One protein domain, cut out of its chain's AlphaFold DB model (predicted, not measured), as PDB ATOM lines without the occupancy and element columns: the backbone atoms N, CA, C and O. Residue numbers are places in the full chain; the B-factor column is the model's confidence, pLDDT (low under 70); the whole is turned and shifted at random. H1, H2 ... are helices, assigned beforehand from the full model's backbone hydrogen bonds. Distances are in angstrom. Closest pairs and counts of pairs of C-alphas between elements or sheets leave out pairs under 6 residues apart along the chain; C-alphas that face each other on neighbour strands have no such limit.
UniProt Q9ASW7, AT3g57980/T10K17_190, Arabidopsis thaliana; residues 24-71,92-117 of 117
ATOM      1  N   LEU A  24      81.543 135.530 156.157       93.50
ATOM      2  CA  LEU A  24      81.517 134.254 156.867       93.50
ATOM      3  C   LEU A  24      80.358 133.372 156.393       93.50
ATOM      4  O   LEU A  24      80.559 132.193 156.111       93.50
ATOM      5  N   ALA A  25      79.154 133.934 156.280       93.62
ATOM      6  CA  ALA A  25      77.980 133.198 155.825       93.62
ATOM      7  C   ALA A  25      78.153 132.664 154.389       93.62
ATOM      8  O   ALA A  25      77.827 131.509 154.122       93.62
ATOM      9  N   CYS A  26      78.731 133.461 153.484       91.88
ATOM     10  CA  CYS A  26      79.063 133.040 152.121       91.88
ATOM     11  C   CYS A  26      80.117 131.922 152.086       91.88
ATOM     12  O   CYS A  26      79.956 130.959 151.335       91.88
ATOM     13  N   ALA A  27      81.169 132.022 152.903       93.38
ATOM     14  CA  ALA A  27      82.213 131.001 152.985       93.38
ATOM     15  C   ALA A  27      81.661 129.673 153.533       93.38
ATOM     16  O   ALA A  27      81.918 128.614 152.965       93.38
ATOM     17  N   VAL A  28      80.829 129.719 154.581       94.12
ATOM     18  CA  VAL A  28      80.156 128.524 155.127       94.12
ATOM     19  C   VAL A  28      79.151 127.944 154.134       94.12
ATOM     20  O   VAL A  28      79.055 126.730 154.010       94.12
ATOM     21  N   HIS A  29      78.430 128.773 153.377       91.06
ATOM     22  CA  HIS A  29      77.531 128.284 152.328       91.06
ATOM     23  C   HIS A  29      78.286 127.504 151.233       91.06
ATOM     24  O   HIS A  29      77.764 126.521 150.717       91.06
ATOM     25  N   ARG A  30      79.522 127.906 150.908       90.94
ATOM     26  CA  ARG A  30      80.363 127.258 149.889       90.94
ATOM     27  C   ARG A  30      81.083 126.008 150.395       90.94
ATOM     28  O   ARG A  30      81.128 125.004 149.692       90.94
ATOM     29  N   HIS A  31      81.697 126.094 151.573       91.00
ATOM     30  CA  HIS A  31      82.559 125.046 152.130       91.00
ATOM     31  C   HIS A  31      81.840 124.113 153.112       91.00
ATOM     32  O   HIS A  31      82.394 123.083 153.496       91.00
ATOM     33  N   GLY A  32      80.622 124.462 153.524       89.06
ATOM     34  CA  GLY A  32      79.891 123.772 154.577       89.06
ATOM     35  C   GLY A  32      80.489 124.009 155.965       89.06
ATOM     36  O   GLY A  32      81.386 124.828 156.175       89.06
ATOM     37  N   THR A  33      79.981 123.262 156.944       90.00
ATOM     38  CA  THR A  33      80.443 123.312 158.342       90.00
ATOM     39  C   THR A  33      81.476 122.236 158.687       90.00
ATOM     40  O   THR A  33      81.817 122.079 159.862       90.00
ATOM     41  N   ASP A  34      81.971 121.510 157.681       88.44
ATOM     42  CA  ASP A  34      82.876 120.365 157.848       88.44
ATOM     43  C   ASP A  34      84.358 120.764 157.785       88.44
ATOM     44  O   ASP A  34      85.210 120.077 158.345       88.44
ATOM     45  N   SER A  35      84.683 121.901 157.154       90.38
ATOM     46  CA  SER A  35      86.059 122.405 157.024       90.38
ATOM     47  C   SER A  35      86.168 123.884 157.403       90.38
ATOM     48  O   SER A  35      86.220 124.777 156.555       90.38
ATOM     49  N   TRP A  36      86.236 124.154 158.709       93.62
ATOM     50  CA  TRP A  36      86.371 125.518 159.239       93.62
ATOM     51  C   TRP A  36      87.697 126.194 158.868       93.62
ATOM     52  O   TRP A  36      87.740 127.417 158.780       93.62
ATOM     53  N   ASP A  37      88.753 125.424 158.602       92.81
ATOM     54  CA  ASP A  37      90.027 125.962 158.112       92.81
ATOM     55  C   ASP A  37      89.892 126.546 156.698       92.81
ATOM     56  O   ASP A  37      90.411 127.629 156.420       92.81
ATOM     57  N   SER A  38      89.127 125.882 155.822       93.38
ATOM     58  CA  SER A  38      88.818 126.394 154.477       93.38
ATOM     59  C   SER A  38      87.974 127.668 154.555       93.38
ATOM     60  O   SER A  38      88.271 128.650 153.877       93.38
ATOM     61  N   VAL A  39      86.974 127.681 155.448       93.38
ATOM     62  CA  VAL A  39      86.146 128.864 155.732       93.38
ATOM     63  C   VAL A  39      87.009 130.035 156.210       93.38
ATOM     64  O   VAL A  39      86.903 131.134 155.669       93.38
ATOM     65  N   ALA A  40      87.894 129.814 157.187       91.88
ATOM     66  CA  ALA A  40      88.770 130.858 157.716       91.88
ATOM     67  C   ALA A  40      89.709 131.419 156.639       91.88
ATOM     68  O   ALA A  40      89.842 132.636 156.511       91.88
ATOM     69  N   SER A  41      90.300 130.548 155.813       90.44
ATOM     70  CA  SER A  41      91.173 130.961 154.711       90.44
ATOM     71  C   SER A  41      90.445 131.822 153.670       90.44
ATOM     72  O   SER A  41      90.983 132.841 153.226       90.44
ATOM     73  N   GLU A  42      89.206 131.471 153.306       91.31
ATOM     74  CA  GLU A  42      88.404 132.286 152.386       91.31
ATOM     75  C   GLU A  42      88.058 133.652 152.999       91.31
ATOM     76  O   GLU A  42      88.224 134.680 152.338       91.31
ATOM     77  N   VAL A  43      87.647 133.686 154.273       89.62
ATOM     78  CA  VAL A  43      87.335 134.937 154.986       89.62
ATOM     79  C   VAL A  43      88.564 135.855 155.053       89.62
ATOM     80  O   VAL A  43      88.451 137.050 154.773       89.62
ATOM     81  N   HIS A  44      89.755 135.309 155.325       86.88
ATOM     82  CA  HIS A  44      91.017 136.067 155.315       86.88
ATOM     83  C   HIS A  44      91.356 136.642 153.946       86.88
ATOM     84  O   HIS A  44      91.843 137.769 153.847       86.88
ATOM     85  N   LYS A  45      91.114 135.873 152.880       85.25
ATOM     86  CA  LYS A  45      91.395 136.309 151.511       85.25
ATOM     87  C   LYS A  45      90.530 137.504 151.114       85.25
ATOM     88  O   LYS A  45      91.015 138.394 150.420       85.25
ATOM     89  N   GLN A  46      89.266 137.517 151.531       81.25
ATOM     90  CA  GLN A  46      88.328 138.577 151.159       81.25
ATOM     91  C   GLN A  46      88.497 139.853 151.985       81.25
ATOM     92  O   GLN A  46      88.124 140.926 151.516       81.25
ATOM     93  N   ASN A  47      89.087 139.770 153.180       74.38
ATOM     94  CA  ASN A  47      89.353 140.956 153.974       74.38
ATOM     95  C   ASN A  47      90.632 140.809 154.820       74.38
ATOM     96  O   ASN A  47      90.714 140.057 155.791       74.38
ATOM     97  N   SER A  48      91.647 141.589 154.442       66.75
ATOM     98  CA  SER A  48      92.977 141.570 155.061       66.75
ATOM     99  C   SER A  48      93.009 142.078 156.507       66.75
ATOM    100  O   SER A  48      94.032 141.888 157.165       66.75
ATOM    101  N   THR A  49      91.937 142.690 157.026       67.38
ATOM    102  CA  THR A  49      91.851 143.066 158.450       67.38
ATOM    103  C   THR A  49      91.630 141.861 159.365       67.38
ATOM    104  O   THR A  49      91.834 141.968 160.569       67.38
ATOM    105  N   PHE A  50      91.301 140.687 158.815       68.50
ATOM    106  CA  PHE A  50      91.030 139.464 159.574       68.50
ATOM    107  C   PHE A  50      92.226 138.543 159.789       68.50
ATOM    108  O   PHE A  50      92.043 137.365 160.084       68.50
ATOM    109  N   ARG A  51      93.461 139.025 159.645       66.44
ATOM    110  CA  ARG A  51      94.655 138.158 159.733       66.44
ATOM    111  C   ARG A  51      94.792 137.397 161.059       66.44
ATOM    112  O   ARG A  51      95.550 136.438 161.118       66.44
ATOM    113  N   THR A  52      94.073 137.807 162.100       75.00
ATOM    114  CA  THR A  52      94.048 137.164 163.420       75.00
ATOM    115  C   THR A  52      92.912 136.158 163.602       75.00
ATOM    116  O   THR A  52      92.866 135.482 164.626       75.00
ATOM    117  N   LEU A  53      91.985 136.050 162.647       80.38
ATOM    118  CA  LEU A  53      90.740 135.321 162.842       80.38
ATOM    119  C   LEU A  53      90.960 133.816 162.695       80.38
ATOM    120  O   LEU A  53      91.418 133.346 161.661       80.38
ATOM    121  N   THR A  54      90.644 133.030 163.713       88.44
ATOM    122  CA  THR A  54      90.864 131.581 163.656       88.44
ATOM    123  C   THR A  54      89.642 130.841 163.106       88.44
ATOM    124  O   THR A  54      88.520 131.358 163.085       88.44
ATOM    125  N   ALA A  55      89.828 129.580 162.708       91.31
ATOM    126  CA  ALA A  55      88.720 128.669 162.404       91.31
ATOM    127  C   ALA A  55      87.722 128.562 163.577       91.31
ATOM    128  O   ALA A  55      86.509 128.466 163.375       91.31
ATOM    129  N   ILE A  56      88.225 128.647 164.814       90.94
ATOM    130  CA  ILE A  56      87.414 128.641 166.035       90.94
ATOM    131  C   ILE A  56      86.555 129.908 166.117       90.94
ATOM    132  O   ILE A  56      85.362 129.814 166.409       90.94
ATOM    133  N   ASP A  57      87.117 131.076 165.802       91.12
ATOM    134  CA  ASP A  57      86.377 132.344 165.791       91.12
ATOM    135  C   ASP A  57      85.276 132.346 164.727       91.12
ATOM    136  O   ASP A  57      84.140 132.730 165.022       91.12
ATOM    137  N   CYS A  58      85.569 131.834 163.523       91.94
ATOM    138  CA  CYS A  58      84.571 131.624 162.468       91.94
ATOM    139  C   CYS A  58      83.413 130.758 162.974       91.94
ATOM    140  O   CYS A  58      82.241 131.113 162.828       91.94
ATOM    141  N   ARG A  59      83.735 129.632 163.620       93.62
ATOM    142  CA  ARG A  59      82.735 128.705 164.152       93.62
ATOM    143  C   ARG A  59      81.896 129.342 165.254       93.62
ATOM    144  O   ARG A  59      80.672 129.196 165.255       93.62
ATOM    145  N   HIS A  60      82.516 130.038 166.204       93.06
ATOM    146  CA  HIS A  60      81.793 130.726 167.273       93.06
ATOM    147  C   HIS A  60      80.854 131.789 166.712       93.06
ATOM    148  O   HIS A  60      79.679 131.821 167.091       93.06
ATOM    149  N   LYS A  61      81.338 132.600 165.768       93.56
ATOM    150  CA  LYS A  61      80.524 133.641 165.151       93.56
ATOM    151  C   LYS A  61      79.381 133.065 164.321       93.56
ATOM    152  O   LYS A  61      78.260 133.551 164.427       93.56
ATOM    153  N   TYR A  62      79.613 131.994 163.568       93.69
ATOM    154  CA  TYR A  62      78.554 131.329 162.810       93.69
ATOM    155  C   TYR A  62      77.424 130.829 163.720       93.69
ATOM    156  O   TYR A  62      76.246 131.026 163.427       93.69
ATOM    157  N   ASN A  63      77.767 130.226 164.862       92.81
ATOM    158  CA  ASN A  63      76.769 129.782 165.837       92.81
ATOM    159  C   ASN A  63      76.012 130.953 166.478       92.81
ATOM    160  O   ASN A  63      74.819 130.833 166.761       92.81
ATOM    161  N   ASP A  64      76.686 132.080 166.707       93.25
ATOM    162  CA  ASP A  64      76.050 133.310 167.177       93.25
ATOM    163  C   ASP A  64      75.033 133.852 166.162       93.25
ATOM    164  O   ASP A  64      73.875 134.084 166.516       93.25
ATOM    165  N   LEU A  65      75.423 133.934 164.888       92.56
ATOM    166  CA  LEU A  65      74.538 134.330 163.790       92.56
ATOM    167  C   LEU A  65      73.348 133.382 163.664       92.56
ATOM    168  O   LEU A  65      72.205 133.836 163.653       92.56
ATOM    169  N   LYS A  66      73.596 132.069 163.684       90.81
ATOM    170  CA  LYS A  66      72.536 131.060 163.657       90.81
ATOM    171  C   LYS A  66      71.522 131.300 164.776       90.81
ATOM    172  O   LYS A  66      70.334 131.364 164.501       90.81
ATOM    173  N   ARG A  67      71.960 131.537 166.018       90.62
ATOM    174  CA  ARG A  67      71.047 131.871 167.131       90.62
ATOM    175  C   ARG A  67      70.336 133.215 166.955       90.62
ATOM    176  O   ARG A  67      69.187 133.351 167.371       90.62
ATOM    177  N   ARG A  68      71.005 134.231 166.403       90.50
ATOM    178  CA  ARG A  68      70.415 135.557 166.160       90.50
ATOM    179  C   ARG A  68      69.264 135.465 165.162       90.50
ATOM    180  O   ARG A  68      68.184 135.954 165.469       90.50
ATOM    181  N   PHE A  69      69.473 134.790 164.038       86.12
ATOM    182  CA  PHE A  69      68.469 134.675 162.983       86.12
ATOM    183  C   PHE A  69      67.420 133.596 163.262       86.12
ATOM    184  O   PHE A  69      66.246 133.817 162.989       86.12
ATOM    185  N   SER A  70      67.764 132.496 163.942       82.81
ATOM    186  CA  SER A  70      66.754 131.529 164.398       82.81
ATOM    187  C   SER A  70      65.730 132.138 165.356       82.81
ATOM    188  O   SER A  70      64.604 131.669 165.383       82.81
ATOM    189  N   ARG A  71      66.077 133.180 166.124       76.75
ATOM    190  CA  ARG A  71      65.100 133.916 166.950       76.75
ATOM    191  C   ARG A  71      64.174 134.822 166.132       76.75
ATOM    192  O   ARG A  71      63.071 135.091 166.586       76.75
ATOM    193  N   PRO A  92      70.470 129.010 156.057       81.62
ATOM    194  CA  PRO A  92      69.094 129.399 155.710       81.62
ATOM    195  C   PRO A  92      68.780 130.890 155.928       81.62
ATOM    196  O   PRO A  92      67.822 131.407 155.370       81.62
ATOM    197  N   TRP A  93      69.599 131.607 156.702       88.06
ATOM    198  CA  TRP A  93      69.457 133.044 156.989       88.06
ATOM    199  C   TRP A  93      70.384 133.933 156.138       88.06
ATOM    200  O   TRP A  93      70.520 135.129 156.399       88.06
ATOM    201  N   LEU A  94      71.044 133.366 155.119       90.00
ATOM    202  CA  LEU A  94      71.982 134.105 154.268       90.00
ATOM    203  C   LEU A  94      71.306 135.285 153.549       90.00
ATOM    204  O   LEU A  94      71.866 136.381 153.524       90.00
ATOM    205  N   GLU A  95      70.103 135.085 153.007       88.38
ATOM    206  CA  GLU A  95      69.365 136.144 152.304       88.38
ATOM    207  C   GLU A  95      68.919 137.272 153.241       88.38
ATOM    208  O   GLU A  95      68.999 138.448 152.885       88.38
ATOM    209  N   GLU A  96      68.532 136.949 154.476       89.94
ATOM    210  CA  GLU A  96      68.192 137.963 155.479       89.94
ATOM    211  C   GLU A  96      69.398 138.844 155.811       89.94
ATOM    212  O   GLU A  96      69.278 140.068 155.912       89.94
ATOM    213  N   LEU A  97      70.582 138.238 155.926       92.00
ATOM    214  CA  LEU A  97      71.817 138.972 156.174       92.00
ATOM    215  C   LEU A  97      72.219 139.843 154.971       92.00
ATOM    216  O   LEU A  97      72.660 140.979 155.158       92.00
ATOM    217  N   ARG A  98      72.012 139.360 153.736       92.12
ATOM    218  CA  ARG A  98      72.194 140.164 152.511       92.12
ATOM    219  C   ARG A  98      71.281 141.383 152.511       92.12
ATOM    220  O   ARG A  98      71.756 142.495 152.282       92.12
ATOM    221  N   LYS A  99      69.995 141.192 152.815       91.62
ATOM    222  CA  LYS A  99      69.017 142.282 152.896       91.62
ATOM    223  C   LYS A  99      69.416 143.314 153.947       91.62
ATOM    224  O   LYS A  99      69.435 144.503 153.643       91.62
ATOM    225  N   LEU A 100      69.817 142.865 155.139       92.81
ATOM    226  CA  LEU A 100      70.271 143.750 156.212       92.81
ATOM    227  C   LEU A 100      71.472 144.597 155.770       92.81
ATOM    228  O   LEU A 100      71.479 145.809 155.980       92.81
ATOM    229  N   ARG A 101      72.450 143.990 155.084       94.00
ATOM    230  CA  ARG A 101      73.603 144.726 154.553       94.00
ATOM    231  C   ARG A 101      73.210 145.756 153.491       94.00
ATOM    232  O   ARG A 101      73.750 146.859 153.485       94.00
ATOM    233  N   VAL A 102      72.288 145.410 152.595       94.62
ATOM    234  CA  VAL A 102      71.788 146.332 151.565       94.62
ATOM    235  C   VAL A 102      71.053 147.514 152.198       94.62
ATOM    236  O   VAL A 102      71.282 148.649 151.786       94.62
ATOM    237  N   ASP A 103      70.224 147.281 153.215       94.25
ATOM    238  CA  ASP A 103      69.500 148.349 153.908       94.25
ATOM    239  C   ASP A 103      70.445 149.296 154.665       94.25
ATOM    240  O   ASP A 103      70.248 150.511 154.638       94.25
ATOM    241  N   GLU A 104      71.502 148.774 155.295       92.75
ATOM    242  CA  GLU A 104      72.563 149.608 155.881       92.75
ATOM    243  C   GLU A 104      73.238 150.494 154.828       92.75
ATOM    244  O   GLU A 104      73.388 151.696 155.043       92.75
ATOM    245  N   LEU A 105      73.620 149.913 153.684       94.31
ATOM    246  CA  LEU A 105      74.275 150.642 152.598       94.31
ATOM    247  C   LEU A 105      73.361 151.713 151.997       94.31
ATOM    248  O   LEU A 105      73.821 152.822 151.751       94.31
ATOM    249  N   ARG A 106      72.070 151.419 151.810       93.94
ATOM    250  CA  ARG A 106      71.080 152.397 151.330       93.94
ATOM    251  C   ARG A 106      70.984 153.604 152.260       93.94
ATOM    252  O   ARG A 106      71.079 154.729 151.790       93.94
ATOM    253  N   ARG A 107      70.892 153.375 153.575       93.56
ATOM    254  CA  ARG A 107      70.859 154.462 154.572       93.56
ATOM    255  C   ARG A 107      72.148 155.277 154.600       93.56
ATOM    256  O   ARG A 107      72.115 156.467 154.893       93.56
ATOM    257  N   GLU A 108      73.293 154.634 154.379       92.38
ATOM    258  CA  GLU A 108      74.578 155.328 154.286       92.38
ATOM    259  C   GLU A 108      74.615 156.234 153.046       92.38
ATOM    260  O   GLU A 108      74.962 157.405 153.165       92.38
ATOM    261  N   VAL A 109      74.182 155.727 151.887       94.00
ATOM    262  CA  VAL A 109      74.082 156.504 150.639       94.00
ATOM    263  C   VAL A 109      73.147 157.702 150.806       94.00
ATOM    264  O   VAL A 109      73.564 158.823 150.540       94.00
ATOM    265  N   GLU A 110      71.937 157.497 151.332       92.75
ATOM    266  CA  GLU A 110      70.971 158.582 151.571       92.75
ATOM    267  C   GLU A 110      71.538 159.676 152.486       92.75
ATOM    268  O   GLU A 110      71.357 160.868 152.232       92.75
ATOM    269  N   ARG A 111      72.259 159.294 153.551       92.38
ATOM    270  CA  ARG A 111      72.930 160.264 154.430       92.38
ATOM    271  C   ARG A 111      73.976 161.080 153.681       92.38
ATOM    272  O   ARG A 111      74.072 162.283 153.919       92.38
ATOM    273  N   TYR A 112      74.749 160.445 152.804       90.69
ATOM    274  CA  TYR A 112      75.732 161.154 151.997       90.69
ATOM    275  C   TYR A 112      75.070 162.084 150.977       90.69
ATOM    276  O   TYR A 112      75.488 163.237 150.901       90.69
ATOM    277  N   ASP A 113      74.001 161.660 150.297       90.94
ATOM    278  CA  ASP A 113      73.245 162.495 149.344       90.94
ATOM    279  C   ASP A 113      72.688 163.776 149.994       90.94
ATOM    280  O   ASP A 113      72.754 164.865 149.418       90.94
ATOM    281  N   LEU A 114      72.201 163.680 151.235       86.44
ATOM    282  CA  LEU A 114      71.740 164.843 152.003       86.44
ATOM    283  C   LEU A 114      72.884 165.758 152.461       86.44
ATOM    284  O   LEU A 114      72.665 166.946 152.664       86.44
ATOM    285  N   SER A 115      74.089 165.217 152.652       81.81
ATOM    286  CA  SER A 115      75.258 165.985 153.105       81.81
ATOM    287  C   SER A 115      75.968 166.755 151.987       81.81
ATOM    288  O   SER A 115      76.735 167.671 152.276       81.81
ATOM    289  N   ILE A 116      75.733 166.371 150.728       82.44
ATOM    290  CA  ILE A 116      76.319 167.003 149.535       82.44
ATOM    291  C   ILE A 116      75.379 168.017 148.861       82.44
ATOM    292  O   ILE A 116      75.786 168.640 147.879       82.44
ATOM    293  N   SER A 117      74.144 168.148 149.361       60.94
ATOM    294  CA  SER A 117      73.130 169.118 148.910       60.94
ATOM    295  C   SER A 117      73.258 170.445 149.653       60.94
ATOM    296  O   SER A 117      73.064 171.495 149.002       60.94
TER     297      SER A 117
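This is residues 24 to 71 and 92 to 117 of the 117 residues of the protein "AT3g57980/T10K17_190" of Arabidopsis thaliana (UniProt Q9ASW7). A long helix, H4, makes most of an arm, residues 99 to 117, of which 99 to 115 belong to H4, that sticks out from a small body of three crossed helices, H1, H2 and H3. In that body H2 and H3 meet near their first residues as an L, and the short H1 packs on H2. The printed part has 74 residues with four named helices, H1, H2, H3 and H4 in chain order, and no named strand; the class is all helix. The whole is loose, with a radius of gyration of the C-alphas of 15.2 A, and elongated, spanning 50 by 31 by 18 A.

H4, residues 94 to 115, is the longest helix at 32.1 A, from C-alpha 94 at (71.982, 134.105, 154.268) to C-alpha 115 at (75.258, 165.985, 153.105). H3, residues 55 to 71, measures 24.6 A. H2 holds residues 36 to 46, 15.5 A. H1 holds residues 24 to 31, 10.4 A, and begins at C-alpha 24 at (81.517, 134.254, 156.867).

H4 touches no helix. It is close to but not clearly touching H1, the closest C-alphas being those of Ala 25 and Leu 94, 6.3 A apart. H4 and H3 are near each other, with 6 pairs of C-alphas within 10 A. H4 and H2 are apart. H1 and H2 touch, closest at the C-alphas of Ala 27 and Val 39, 5.3 A, at a steep tilt of 58 degrees, opposite ways. H3 touches H2 with residues 55 to 59 alone, closest at the C-alphas of Ala 55 and Trp 36, 5.0 A, about perpendicular at 90 degrees. H1 and H3 only just touch, with 3 pairs of C-alphas within 8 A, the closest those of Leu 24 and Cys 58, 6.9 A; H3 does so with residues 58 to 62 alone. In H1, H2, H3 and H4 every O i to N i+4 pair is within hydrogen-bond range.

The C-alphas farthest apart are those of Asp 34 and Ser 117, 50.5 A. Without residues 99 to 117, which stand free, the body spans 30 by 20 by 20 A. Residues 72 to 91 are not printed, and C-alphas 71 and 92 are 12.8 A apart across this cut. The link from H1 to H2 is tight and that from H2 to H3 short. Mean pLDDT of the printed part is 88.4; residues 48 to 51 and 117 are under 70.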